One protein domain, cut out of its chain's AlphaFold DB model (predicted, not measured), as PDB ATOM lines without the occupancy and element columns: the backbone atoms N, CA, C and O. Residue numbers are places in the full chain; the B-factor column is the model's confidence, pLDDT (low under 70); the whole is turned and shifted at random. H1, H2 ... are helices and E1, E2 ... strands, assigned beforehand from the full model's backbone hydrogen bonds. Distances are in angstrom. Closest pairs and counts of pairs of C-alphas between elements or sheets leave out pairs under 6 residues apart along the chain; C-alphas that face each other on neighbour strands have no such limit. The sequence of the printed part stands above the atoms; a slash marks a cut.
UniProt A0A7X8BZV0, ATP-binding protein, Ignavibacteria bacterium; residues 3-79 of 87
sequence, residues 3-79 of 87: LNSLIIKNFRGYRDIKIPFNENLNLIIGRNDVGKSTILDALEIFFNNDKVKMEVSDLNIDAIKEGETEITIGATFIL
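This is residues 3 to 79 of the 87 residues of the protein "ATP-binding protein" of Ignavibacteria bacterium (UniProt A0A7X8BZV0). A wall of three antiparallel strands, E2, E1 and E3, has one helix, H1, laid across one of its faces, over E1 and E3, while the opposite face is bare. The short helix H2 sits at the end of the sheet near Asn 10 and Arg 15, and two long stretches with no named element, residues 21 to 35 and 48 to 60, lead into and away from H1. The printed part has 77 residues with two named helices and three named strands, along the chain E1 E2 H1 H2 E3; the sheet's order is E2 E1 E3, and the class is mixed, helices and strands. The whole is compact, with a radius of gyration of the C-alphas of 12.8 A and spans of 39 by 28 by 23 A.

The inner strand of the sheet is E1, residues 3 to 11, which begins at C-alpha 3 at (15.784, -4.151, 30.865) and is 19.8 A long from first to last C-alpha. The edge strand E2, residues 14 to 20, is 15.0 A long. The other edge strand, E3, residues 72 to 78, is 20.2 A long and ends at C-alpha 78 at (13.465, 1.927, 31.206). The longest helix, H1, residues 36 to 47, starts at C-alpha 36 at (21.702, -17.991, 20.878) and is 17.5 A long. H2, residues 61 to 65, is 6.5 A long.

E2 and E1 form a hairpin, antiparallel at 176 degrees between their directions; N 8 and O 17 are 2.9 A apart and N 19 and O 6 are 2.8 A apart, both within hydrogen-bond range. E1 and E3 are antiparallel at 170 degrees, with N 7 and O 74 at 2.7 A and N 72 and O 9 at 2.9 A, both within hydrogen-bond range. H1 is on the sheet at a height of 8.8 A over it. It lies over E1 and E3 and runs across the strands, at 71 degrees to E1 on the local plane. The closest C-alphas of H1 and E3 are those of Ala 42 and Ile 73, 6.5 A apart; those of H1 and E1 are Ala 42 and Ile 8, 7.6 A apart. These parts make two layers, with H1 on one face of the sheet. H2 is on the sheet too, at a height of 9.4 A, and it lies only just over E1, on which 3 of its 5 C-alphas fall. The closest C-alphas of H2 and E1 are those of Ala 63 and Asn 10, 6.1 A apart, and those of H2 and E2 are Ala 63 and Arg 15, 7.0 A apart. H1 and H2 are apart. E2, then H1 and H2, then E3 make a split strand-helix-strand unit, two strands that run the same way with E1 between them in the sheet, and its crossover is right-handed. In H2 every O i to N i+4 pair is within hydrogen-bond range, and in H1 7 of 8 are.

The two C-alphas farthest apart are those of Asn 24 and Gly 67, 39.6 A. The first and last printed C-alphas, of Leu 3 and Leu 79, are 9.2 A apart. The printed part has no cut. The link from E1 to E2 is tight, with 2 residues, and that from H2 to E3 is short, with 6. The links from E2 to H1, 15 residues, and from H1 to H2, 13 residues, are long. The mean pLDDT of the printed part is 94.0, and the model's confidence is low, under 70, at residues 49 to 51.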
ATOM      1  N   LEU A   3      14.907  -3.956  32.022       94.50
ATOM      2  CA  LEU A   3      15.784  -4.151  30.865       94.50
ATOM      3  C   LEU A   3      14.983  -3.901  29.582       94.50
ATOM      4  O   LEU A   3      13.937  -4.509  29.383       94.50
ATOM      5  N   ASN A   4      15.483  -3.015  28.727       95.56
ATOM      6  CA  ASN A   4      14.825  -2.627  27.482       95.56
ATOM      7  C   ASN A   4      15.565  -3.148  26.247       95.56
ATOM      8  O   ASN A   4      14.943  -3.576  25.280       95.56
ATOM      9  N   SER A   5      16.898  -3.124  26.255       97.69
ATOM     10  CA  SER A   5      17.673  -3.694  25.152       97.69
ATOM     11  C   SER A   5      19.064  -4.124  25.582       97.69
ATOM     12  O   SER A   5      19.688  -3.421  26.372       97.69
ATOM     13  N   LEU A   6      19.584  -5.173  24.954       98.25
ATOM     14  CA  LEU A   6      21.003  -5.520  24.951       98.25
ATOM     15  C   LEU A   6      21.651  -5.003  23.661       98.25
ATOM     16  O   LEU A   6      21.058  -5.088  22.589       98.25
ATOM     17  N   ILE A   7      22.853  -4.458  23.765       98.56
ATOM     18  CA  ILE A   7      23.685  -3.995  22.656       98.56
ATOM     19  C   ILE A   7      24.939  -4.862  22.668       98.56
ATOM     20  O   ILE A   7      25.595  -4.973  23.702       98.56
ATOM     21  N   ILE A   8      25.249  -5.476  21.532       98.25
ATOM     22  CA  ILE A   8      26.429  -6.314  21.350       98.25
ATOM     23  C   ILE A   8      27.181  -5.811  20.124       98.25
ATOM     24  O   ILE A   8      26.620  -5.773  19.029       98.25
ATOM     25  N   LYS A   9      28.463  -5.493  20.299       98.38
ATOM     26  CA  LYS A   9      29.385  -5.164  19.216       98.38
ATOM     27  C   LYS A   9      30.634  -6.030  19.323       98.38
ATOM     28  O   LYS A   9      31.218  -6.151  20.398       98.38
ATOM     29  N   ASN A  10      31.027  -6.620  18.201       98.12
ATOM     30  CA  ASN A  10      32.233  -7.430  18.032       98.12
ATOM     31  C   ASN A  10      32.373  -8.632  18.970       98.12
ATOM     32  O   ASN A  10      33.489  -9.062  19.245       98.12
ATOM     33  N   PHE A  11      31.269  -9.210  19.434       97.75
ATOM     34  CA  PHE A  11      31.301 -10.359  20.333       97.75
ATOM     35  C   PHE A  11      30.915 -11.638  19.586       97.75
ATOM     36  O   PHE A  11      29.763 -11.836  19.182       97.75
ATOM     37  N   ARG A  12      31.889 -12.533  19.411       96.88
ATOM     38  CA  ARG A  12      31.783 -13.816  18.710       96.88
ATOM     39  C   ARG A  12      31.136 -13.642  17.335       96.88
ATOM     40  O   ARG A  12      31.662 -12.923  16.496       96.88
ATOM     41  N   GLY A  13      29.994 -14.279  17.081       96.50
ATOM     42  CA  GLY A  13      29.278 -14.184  15.805       96.50
ATOM     43  C   GLY A  13      28.560 -12.851  15.552       96.50
ATOM     44  O   GLY A  13      28.077 -12.646  14.443       96.50
ATOM     45  N   TYR A  14      28.473 -11.949  16.535       97.50
ATOM     46  CA  TYR A  14      27.775 -10.670  16.394       97.50
ATOM     47  C   TYR A  14      28.750  -9.527  16.095       97.50
ATOM     48  O   TYR A  14      29.608  -9.206  16.915       97.50
ATOM     49  N   ARG A  15      28.586  -8.886  14.929       97.75
ATOM     50  CA  ARG A  15      29.365  -7.700  14.538       97.75
ATOM     51  C   ARG A  15      28.832  -6.432  15.203       97.75
ATOM     52  O   ARG A  15      29.578  -5.755  15.894       97.75
ATOM     53  N   ASP A  16      27.546  -6.148  15.030       97.94
ATOM     54  CA  ASP A  16      26.845  -5.030  15.667       97.94
ATOM     55  C   ASP A  16      25.343  -5.341  15.683       97.94
ATOM     56  O   ASP A  16      24.732  -5.549  14.631       97.94
ATOM     57  N   ILE A  17      24.754  -5.470  16.871       97.81
ATOM     58  CA  ILE A  17      23.329  -5.743  17.032       97.81
ATOM     59  C   ILE A  17      22.770  -5.095  18.297       97.81
ATOM     60  O   ILE A  17      23.391  -5.077  19.361       97.81
ATOM     61  N   LYS A  18      21.521  -4.642  18.193       98.12
ATOM     62  CA  LYS A  18      20.685  -4.246  19.323       98.12
ATOM     63  C   LYS A  18      19.477  -5.172  19.417       98.12
ATOM     64  O   LYS A  18      18.681  -5.255  18.486       98.12
ATOM     65  N   ILE A  19      19.335  -5.846  20.551       97.75
ATOM     66  CA  ILE A  19      18.284  -6.826  20.827       97.75
ATOM     67  C   ILE A  19      17.289  -6.196  21.809       97.75
ATOM     68  O   ILE A  19      17.661  -5.958  22.960       97.75
ATOM     69  N   PRO A  20      16.052  -5.885  21.387       97.12
ATOM     70  CA  PRO A  20      15.025  -5.375  22.289       97.12
ATOM     71  C   PRO A  20      14.482  -6.489  23.195       97.12
ATOM     72  O   PRO A  20      14.385  -7.642  22.776       97.12
ATOM     73  N   PHE A  21      14.084  -6.125  24.412       96.44
ATOM     74  CA  PHE A  21      13.407  -7.008  25.359       96.44
ATOM     75  C   PHE A  21      11.969  -6.542  25.583       96.44
ATOM     76  O   PHE A  21      11.692  -5.357  25.750       96.44
ATOM     77  N   ASN A  22      11.046  -7.498  25.595       93.69
ATOM     78  CA  ASN A  22       9.678  -7.322  26.053       93.69
ATOM     79  C   ASN A  22       9.610  -7.466  27.580       93.69
ATOM     80  O   ASN A  22      10.342  -8.270  28.159       93.69
ATOM     81  N   GLU A  23       8.701  -6.734  28.224       88.19
ATOM     82  CA  GLU A  23       8.532  -6.776  29.683       88.19
ATOM     83  C   GLU A  23       8.018  -8.122  30.209       88.19
ATOM     84  O   GLU A  23       8.267  -8.459  31.363       88.19
ATOM     85  N   ASN A  24       7.306  -8.889  29.378       90.06
ATOM     86  CA  ASN A  24       6.620 -10.105  29.805       90.06
ATOM     87  C   ASN A  24       7.423 -11.364  29.468       90.06
ATOM     88  O   ASN A  24       7.888 -12.074  30.355       90.06
ATOM     89  N   LEU A  25       7.564 -11.664  28.174       94.06
ATOM     90  CA  LEU A  25       8.201 -12.888  27.699       94.06
ATOM     91  C   LEU A  25       9.073 -12.593  26.488       94.06
ATOM     92  O   LEU A  25       8.628 -11.991  25.513       94.06
ATOM     93  N   ASN A  26      10.304 -13.088  26.542       95.44
ATOM     94  CA  ASN A  26      11.253 -13.052  25.444       95.44
ATOM     95  C   ASN A  26      11.557 -14.485  25.025       95.44
ATOM     96  O   ASN A  26      11.811 -15.339  25.873       95.44
ATOM     97  N   LEU A  27      11.539 -14.744  23.720       96.31
ATOM     98  CA  LEU A  27      11.848 -16.053  23.166       96.31
ATOM     99  C   LEU A  27      13.012 -15.924  22.183       96.31
ATOM    100  O   LEU A  27      12.908 -15.226  21.179       96.31
ATOM    101  N   ILE A  28      14.108 -16.629  22.463       95.31
ATOM    102  CA  ILE A  28      15.280 -16.693  21.583       95.31
ATOM    103  C   ILE A  28      15.224 -18.017  20.818       95.31
ATOM    104  O   ILE A  28      15.446 -19.086  21.387       95.31
ATOM    105  N   ILE A  29      14.934 -17.950  19.518       95.75
ATOM    106  CA  ILE A  29      14.829 -19.117  18.630       95.75
ATOM    107  C   ILE A  29      15.888 -19.088  17.533       95.75
ATOM    108  O   ILE A  29      16.361 -18.033  17.124       95.75
ATOM    109  N   GLY A  30      16.252 -20.264  17.032       95.00
ATOM    110  CA  GLY A  30      17.235 -20.404  15.963       95.00
ATOM    111  C   GLY A  30      17.916 -21.766  15.985       95.00
ATOM    112  O   GLY A  30      17.808 -22.516  16.961       95.00
ATOM    113  N   ARG A  31      18.651 -22.080  14.917       97.19
ATOM    114  CA  ARG A  31      19.443 -23.317  14.818       97.19
ATOM    115  C   ARG A  31      20.523 -23.373  15.898       97.19
ATOM    116  O   ARG A  31      20.875 -22.352  16.493       97.19
ATOM    117  N   ASN A  32      21.018 -24.568  16.197       94.31
ATOM    118  CA  ASN A  32      22.167 -24.711  17.090       94.31
ATOM    119  C   ASN A  32      23.374 -23.956  16.527       94.31
ATOM    120  O   ASN A  32      23.459 -23.745  15.318       94.31
ATOM    121  N   ASP A  33      24.211 -23.465  17.436       92.19
ATOM    122  CA  ASP A  33      25.457 -22.746  17.141       92.19
ATOM    123  C   ASP A  33      25.317 -21.432  16.355       92.19
ATOM    124  O   ASP A  33      26.308 -20.807  16.002       92.19
ATOM    125  N   VAL A  34      24.092 -20.927  16.166       94.19
ATOM    126  CA  VAL A  34      23.844 -19.624  15.515       94.19
ATOM    127  C   VAL A  34      24.116 -18.414  16.431       94.19
ATOM    128  O   VAL A  34      23.897 -17.278  16.031       94.19
ATOM    129  N   GLY A  35      24.548 -18.639  17.677       94.50
ATOM    130  CA  GLY A  35      24.839 -17.566  18.641       94.50
ATOM    131  C   GLY A  35      23.750 -17.289  19.684       94.50
ATOM    132  O   GLY A  35      23.850 -16.312  20.415       94.50
ATOM    133  N   LYS A  36      22.736 -18.157  19.831       96.75
ATOM    134  CA  LYS A  36      21.702 -17.991  20.878       96.75
ATOM    135  C   LYS A  36      22.301 -17.890  22.288       96.75
ATOM    136  O   LYS A  36      21.955 -16.979  23.028       96.75
ATOM    137  N   SER A  37      23.212 -18.804  22.639       95.81
ATOM    138  CA  SER A  37      23.880 -18.797  23.948       95.81
ATOM    139  C   SER A  37      24.757 -17.561  24.136       95.81
ATOM    140  O   SER A  37      24.795 -17.022  25.229       95.81
ATOM    141  N   THR A  38      25.355 -17.034  23.062       96.00
ATOM    142  CA  THR A  38      26.144 -15.792  23.096       96.00
ATOM    143  C   THR A  38      25.331 -14.594  23.601       96.00
ATOM    144  O   THR A  38      25.882 -13.741  24.287       96.00
ATOM    145  N   ILE A  39      24.023 -14.525  23.315       96.50
ATOM    146  CA  ILE A  39      23.146 -13.472  23.863       96.50
ATOM    147  C   ILE A  39      23.051 -13.592  25.391       96.50
ATOM    148  O   ILE A  39      23.118 -12.588  26.096       96.50
ATOM    149  N   LEU A  40      22.898 -14.817  25.901       94.88
ATOM    150  CA  LEU A  40      22.810 -15.085  27.338       94.88
ATOM    151  C   LEU A  40      24.157 -14.858  28.033       94.88
ATOM    152  O   LEU A  40      24.187 -14.242  29.092       94.88
ATOM    153  N   ASP A  41      25.261 -15.268  27.409       94.62
ATOM    154  CA  ASP A  41      26.615 -15.024  27.914       94.62
ATOM    155  C   ASP A  41      26.914 -13.524  27.991       94.62
ATOM    156  O   ASP A  41      27.494 -13.064  28.967       94.62
ATOM    157  N   ALA A  42      26.474 -12.735  27.005       95.62
ATOM    158  CA  ALA A  42      26.631 -11.284  27.041       95.62
ATOM    159  C   ALA A  42      25.851 -10.648  28.205       95.62
ATOM    160  O   ALA A  42      26.365  -9.750  28.872       95.62
ATOM    161  N   LEU A  43      24.636 -11.129  28.494       94.88
ATOM    162  CA  LEU A  43      23.889 -10.705  29.684       94.88
ATOM    163  C   LEU A  43      24.618 -11.103  30.975       94.88
ATOM    164  O   LEU A  43      24.712 -10.286  31.887       94.88
ATOM    165  N   GLU A  44      25.158 -12.320  31.047       93.69
ATOM    166  CA  GLU A  44      25.905 -12.803  32.214       93.69
ATOM    167  C   GLU A  44      27.180 -11.982  32.446       93.69
ATOM    168  O   GLU A  44      27.429 -11.559  33.570       93.69
ATOM    169  N   ILE A  45      27.947 -11.677  31.395       93.06
ATOM    170  CA  ILE A  45      29.128 -10.802  31.472       93.06
ATOM    171  C   ILE A  45      28.731  -9.413  31.985       93.06
ATOM    172  O   ILE A  45      29.396  -8.862  32.862       93.06
ATOM    173  N   PHE A  46      27.641  -8.845  31.461       93.25
ATOM    174  CA  PHE A  46      27.207  -7.499  31.831       93.25
ATOM    175  C   PHE A  46      26.711  -7.409  33.283       93.25
ATOM    176  O   PHE A  46      27.034  -6.449  33.979       93.25
ATOM    177  N   PHE A  47      25.922  -8.383  33.748       91.19
ATOM    178  CA  PHE A  47      25.278  -8.328  35.067       91.19
ATOM    179  C   PHE A  47      26.044  -9.051  36.181       91.19
ATOM    180  O   PHE A  47      25.983  -8.622  37.330       91.19
ATOM    181  N   ASN A  48      26.747 -10.139  35.858       85.44
ATOM    182  CA  ASN A  48      27.220 -11.150  36.808       85.44
ATOM    183  C   ASN A  48      28.700 -11.514  36.577       85.44
ATOM    184  O   ASN A  48      29.060 -12.687  36.670       85.44
ATOM    185  N   ASN A  49      29.537 -10.512  36.280       67.88
ATOM    186  CA  ASN A  49      30.945 -10.530  35.819       67.88
ATOM    187  C   ASN A  49      31.952 -11.493  36.527       67.88
ATOM    188  O   ASN A  49      33.139 -11.510  36.207       67.88
ATOM    189  N   ASP A  50      31.514 -12.306  37.487       67.81
ATOM    190  CA  ASP A  50      32.310 -13.264  38.254       67.81
ATOM    191  C   ASP A  50      32.412 -14.660  37.607       67.81
ATOM    192  O   ASP A  50      33.379 -15.378  37.872       67.81
ATOM    193  N   LYS A  51      31.446 -15.076  36.769       67.81
ATOM    194  CA  LYS A  51      31.402 -16.451  36.214       67.81
ATOM    195  C   LYS A  51      31.884 -16.583  34.776       67.81
ATOM    196  O   LYS A  51      32.479 -17.603  34.434       67.81
ATOM    197  N   VAL A  52      31.629 -15.578  33.944       74.75
ATOM    198  CA  VAL A  52      32.018 -15.565  32.531       74.75
ATOM    199  C   VAL A  52      32.932 -14.373  32.318       74.75
ATOM    200  O   VAL A  52      32.535 -13.236  32.556       74.75
ATOM    201  N   LYS A  53      34.167 -14.639  31.892       82.31
ATOM    202  CA  LYS A  53      35.148 -13.605  31.560       82.31
ATOM    203  C   LYS A  53      35.304 -13.543  30.050       82.31
ATOM    204  O   LYS A  53      35.359 -14.585  29.408       82.31
ATOM    205  N   MET A  54      35.379 -12.329  29.514       88.25
ATOM    206  CA  MET A  54      35.696 -12.125  28.102       88.25
ATOM    207  C   MET A  54      37.150 -12.496  27.828       88.25
ATOM    208  O   MET A  54      38.052 -12.083  28.563       88.25
ATOM    209  N   GLU A  55      37.371 -13.227  26.744       91.75
ATOM    210  CA  GLU A  55      38.694 -13.583  26.245       91.75
ATOM    211  C   GLU A  55      38.964 -12.922  24.889       91.75
ATOM    212  O   GLU A  55      38.050 -12.539  24.164       91.75
ATOM    213  N   VAL A  56      40.237 -12.812  24.497       92.88
ATOM    214  CA  VAL A  56      40.612 -12.261  23.179       92.88
ATOM    215  C   VAL A  56      39.997 -13.081  22.035       92.88
ATOM    216  O   VAL A  56      39.625 -12.529  21.003       92.88
ATOM    217  N   SER A  57      39.838 -14.390  22.231       94.94
ATOM    218  CA  SER A  57      39.163 -15.311  21.307       94.94
ATOM    219  C   SER A  57      37.667 -15.044  21.140       94.94
ATOM    220  O   SER A  57      37.082 -15.538  20.178       94.94
ATOM    221  N   ASP A  58      37.043 -14.274  22.035       95.94
ATOM    222  CA  ASP A  58      35.650 -13.862  21.879       95.94
ATOM    223  C   ASP A  58      35.488 -12.679  20.912       95.94
ATOM    224  O   ASP A  58      34.357 -12.346  20.560       95.94
ATOM    225  N   LEU A  59      36.571 -12.036  20.462       97.88
ATOM    226  CA  LEU A  59      36.485 -10.945  19.495       97.88
ATOM    227  C   LEU A  59      36.020 -11.482  18.133       97.88
ATOM    228  O   LEU A  59      36.519 -12.487  17.625       97.88
ATOM    229  N   ASN A  60      35.041 -10.807  17.533       98.06
ATOM    230  CA  ASN A  60      34.488 -11.197  16.240       98.06
ATOM    231  C   ASN A  60      35.580 -11.279  15.156       98.06
ATOM    232  O   ASN A  60      36.395 -10.372  14.997       98.06
ATOM    233  N   ILE A  61      35.560 -12.357  14.366       97.06
ATOM    234  CA  ILE A  61      36.603 -12.639  13.369       97.06
ATOM    235  C   ILE A  61      36.704 -11.589  12.261       97.06
ATOM    236  O   ILE A  61      37.785 -11.398  11.711       97.06
ATOM    237  N   ASP A  62      35.605 -10.921  11.914       97.62
ATOM    238  CA  ASP A  62      35.611  -9.884  10.884       97.62
ATOM    239  C   ASP A  62      36.086  -8.552  11.474       97.62
ATOM    240  O   ASP A  62      36.899  -7.874  10.852       97.62
ATOM    241  N   ALA A  63      35.726  -8.253  12.726       97.69
ATOM    242  CA  ALA A  63      36.294  -7.132  13.476       97.69
ATOM    243  C   ALA A  63      37.832  -7.236  13.592       97.69
ATOM    244  O   ALA A  63      38.530  -6.253  13.349       97.69
ATOM    245  N   ILE A  64      38.370  -8.439  13.852       97.00
ATOM    246  CA  ILE A  64      39.827  -8.692  13.864       97.00
ATOM    247  C   ILE A  64      40.460  -8.361  12.508       97.00
ATOM    248  O   ILE A  64      41.496  -7.699  12.457       97.00
ATOM    249  N   LYS A  65      39.858  -8.817  11.400       97.31
ATOM    250  CA  LYS A  65      40.375  -8.553  10.041       97.31
ATOM    251  C   LYS A  65      40.392  -7.062   9.713       97.31
ATOM    252  O   LYS A  65      41.255  -6.618   8.961       97.31
ATOM    253  N   GLU A  66      39.454  -6.309  10.272       97.44
ATOM    254  CA  GLU A  66      39.337  -4.859  10.111       97.44
ATOM    255  C   GLU A  66      40.210  -4.068  11.104       97.44
ATOM    256  O   GLU A  66      40.235  -2.840  11.066       97.44
ATOM    257  N   GLY A  67      40.982  -4.752  11.958       97.12
ATOM    258  CA  GLY A  67      41.894  -4.126  12.917       97.12
ATOM    259  C   GLY A  67      41.202  -3.544  14.151       97.12
ATOM    260  O   GLY A  67      41.822  -2.787  14.899       97.12
ATOM    261  N   GLU A  68      39.936  -3.888  14.389       97.50
ATOM    262  CA  GLU A  68      39.244  -3.532  15.623       97.50
ATOM    263  C   GLU A  68      39.732  -4.406  16.782       97.50
ATOM    264  O   GLU A  68      40.088  -5.570  16.609       97.50
ATOM    265  N   THR A  69      39.763  -3.832  17.984       96.06
ATOM    266  CA  THR A  69      40.323  -4.474  19.190       96.06
ATOM    267  C   THR A  69      39.366  -4.450  20.380       96.06
ATOM    268  O   THR A  69      39.710  -4.918  21.464       96.06
ATOM    269  N   GLU A  70      38.160  -3.916  20.184       96.50
ATOM    270  CA  GLU A  70      37.181  -3.699  21.242       96.50
ATOM    271  C   GLU A  70      35.968  -4.615  21.067       96.50
ATOM    272  O   GLU A  70      35.396  -4.704  19.978       96.50
ATOM    273  N   ILE A  71      35.560  -5.238  22.172       97.44
ATOM    274  CA  ILE A  71      34.252  -5.870  22.346       97.44
ATOM    275  C   ILE A  71      33.398  -4.922  23.186       97.44
ATOM    276  O   ILE A  71      33.827  -4.493  24.257       97.44
ATOM    277  N   THR A  72      32.173  -4.639  22.741       97.12
ATOM    278  CA  THR A  72      31.228  -3.810  23.498       97.12
ATOM    279  C   THR A  72      29.996  -4.629  23.858       97.12
ATOM    280  O   THR A  72      29.308  -5.163  22.987       97.12
ATOM    281  N   ILE A  73      29.676  -4.679  25.150       97.19
ATOM    282  CA  ILE A  73      28.406  -5.197  25.660       97.19
ATOM    283  C   ILE A  73      27.763  -4.085  26.484       97.19
ATOM    284  O   ILE A  73      28.360  -3.577  27.430       97.19
ATOM    285  N   GLY A  74      26.547  -3.693  26.120       97.12
ATOM    286  CA  GLY A  74      25.806  -2.636  26.801       97.12
ATOM    287  C   GLY A  74      24.343  -3.000  26.997       97.12
ATOM    288  O   GLY A  74      23.790  -3.808  26.259       97.12
ATOM    289  N   ALA A  75      23.687  -2.367  27.962       97.00
ATOM    290  CA  ALA A  75      22.257  -2.526  28.181       97.00
ATOM    291  C   ALA A  75      21.579  -1.165  28.346       97.00
ATOM    292  O   ALA A  75      22.143  -0.241  28.930       97.00
ATOM    293  N   THR A  76      20.350  -1.046  27.844       95.88
ATOM    294  CA  THR A  76      19.485   0.104  28.131       95.88
ATOM    295  C   THR A  76      18.354  -0.322  29.046       95.88
ATOM    296  O   THR A  76      17.850  -1.444  28.945       95.88
ATOM    297  N   PHE A  77      17.945   0.584  29.931       94.62
ATOM    298  CA  PHE A  77      16.898   0.337  30.912       94.62
ATOM    299  C   PHE A  77      15.829   1.414  30.824       94.62
ATOM    300  O   PHE A  77      16.141   2.593  30.675       94.62
ATOM    301  N   ILE A  78      14.573   1.006  30.975       91.00
ATOM    302  CA  ILE A  78      13.465   1.927  31.206       91.00
ATOM    303  C   ILE A  78      13.356   2.178  32.714       91.00
ATOM    304  O   ILE A  78      13.341   1.248  33.535       91.00
ATOM    305  N   LEU A  79      13.303   3.461  33.078       89.81
ATOM    306  CA  LEU A  79      13.045   3.919  34.438       89.81
ATOM    307  C   LEU A  79      11.537   4.095  34.619       89.81
ATOM    308  O   LEU A  79      10.927   4.961  33.997       89.81
TER     309      LEU A  79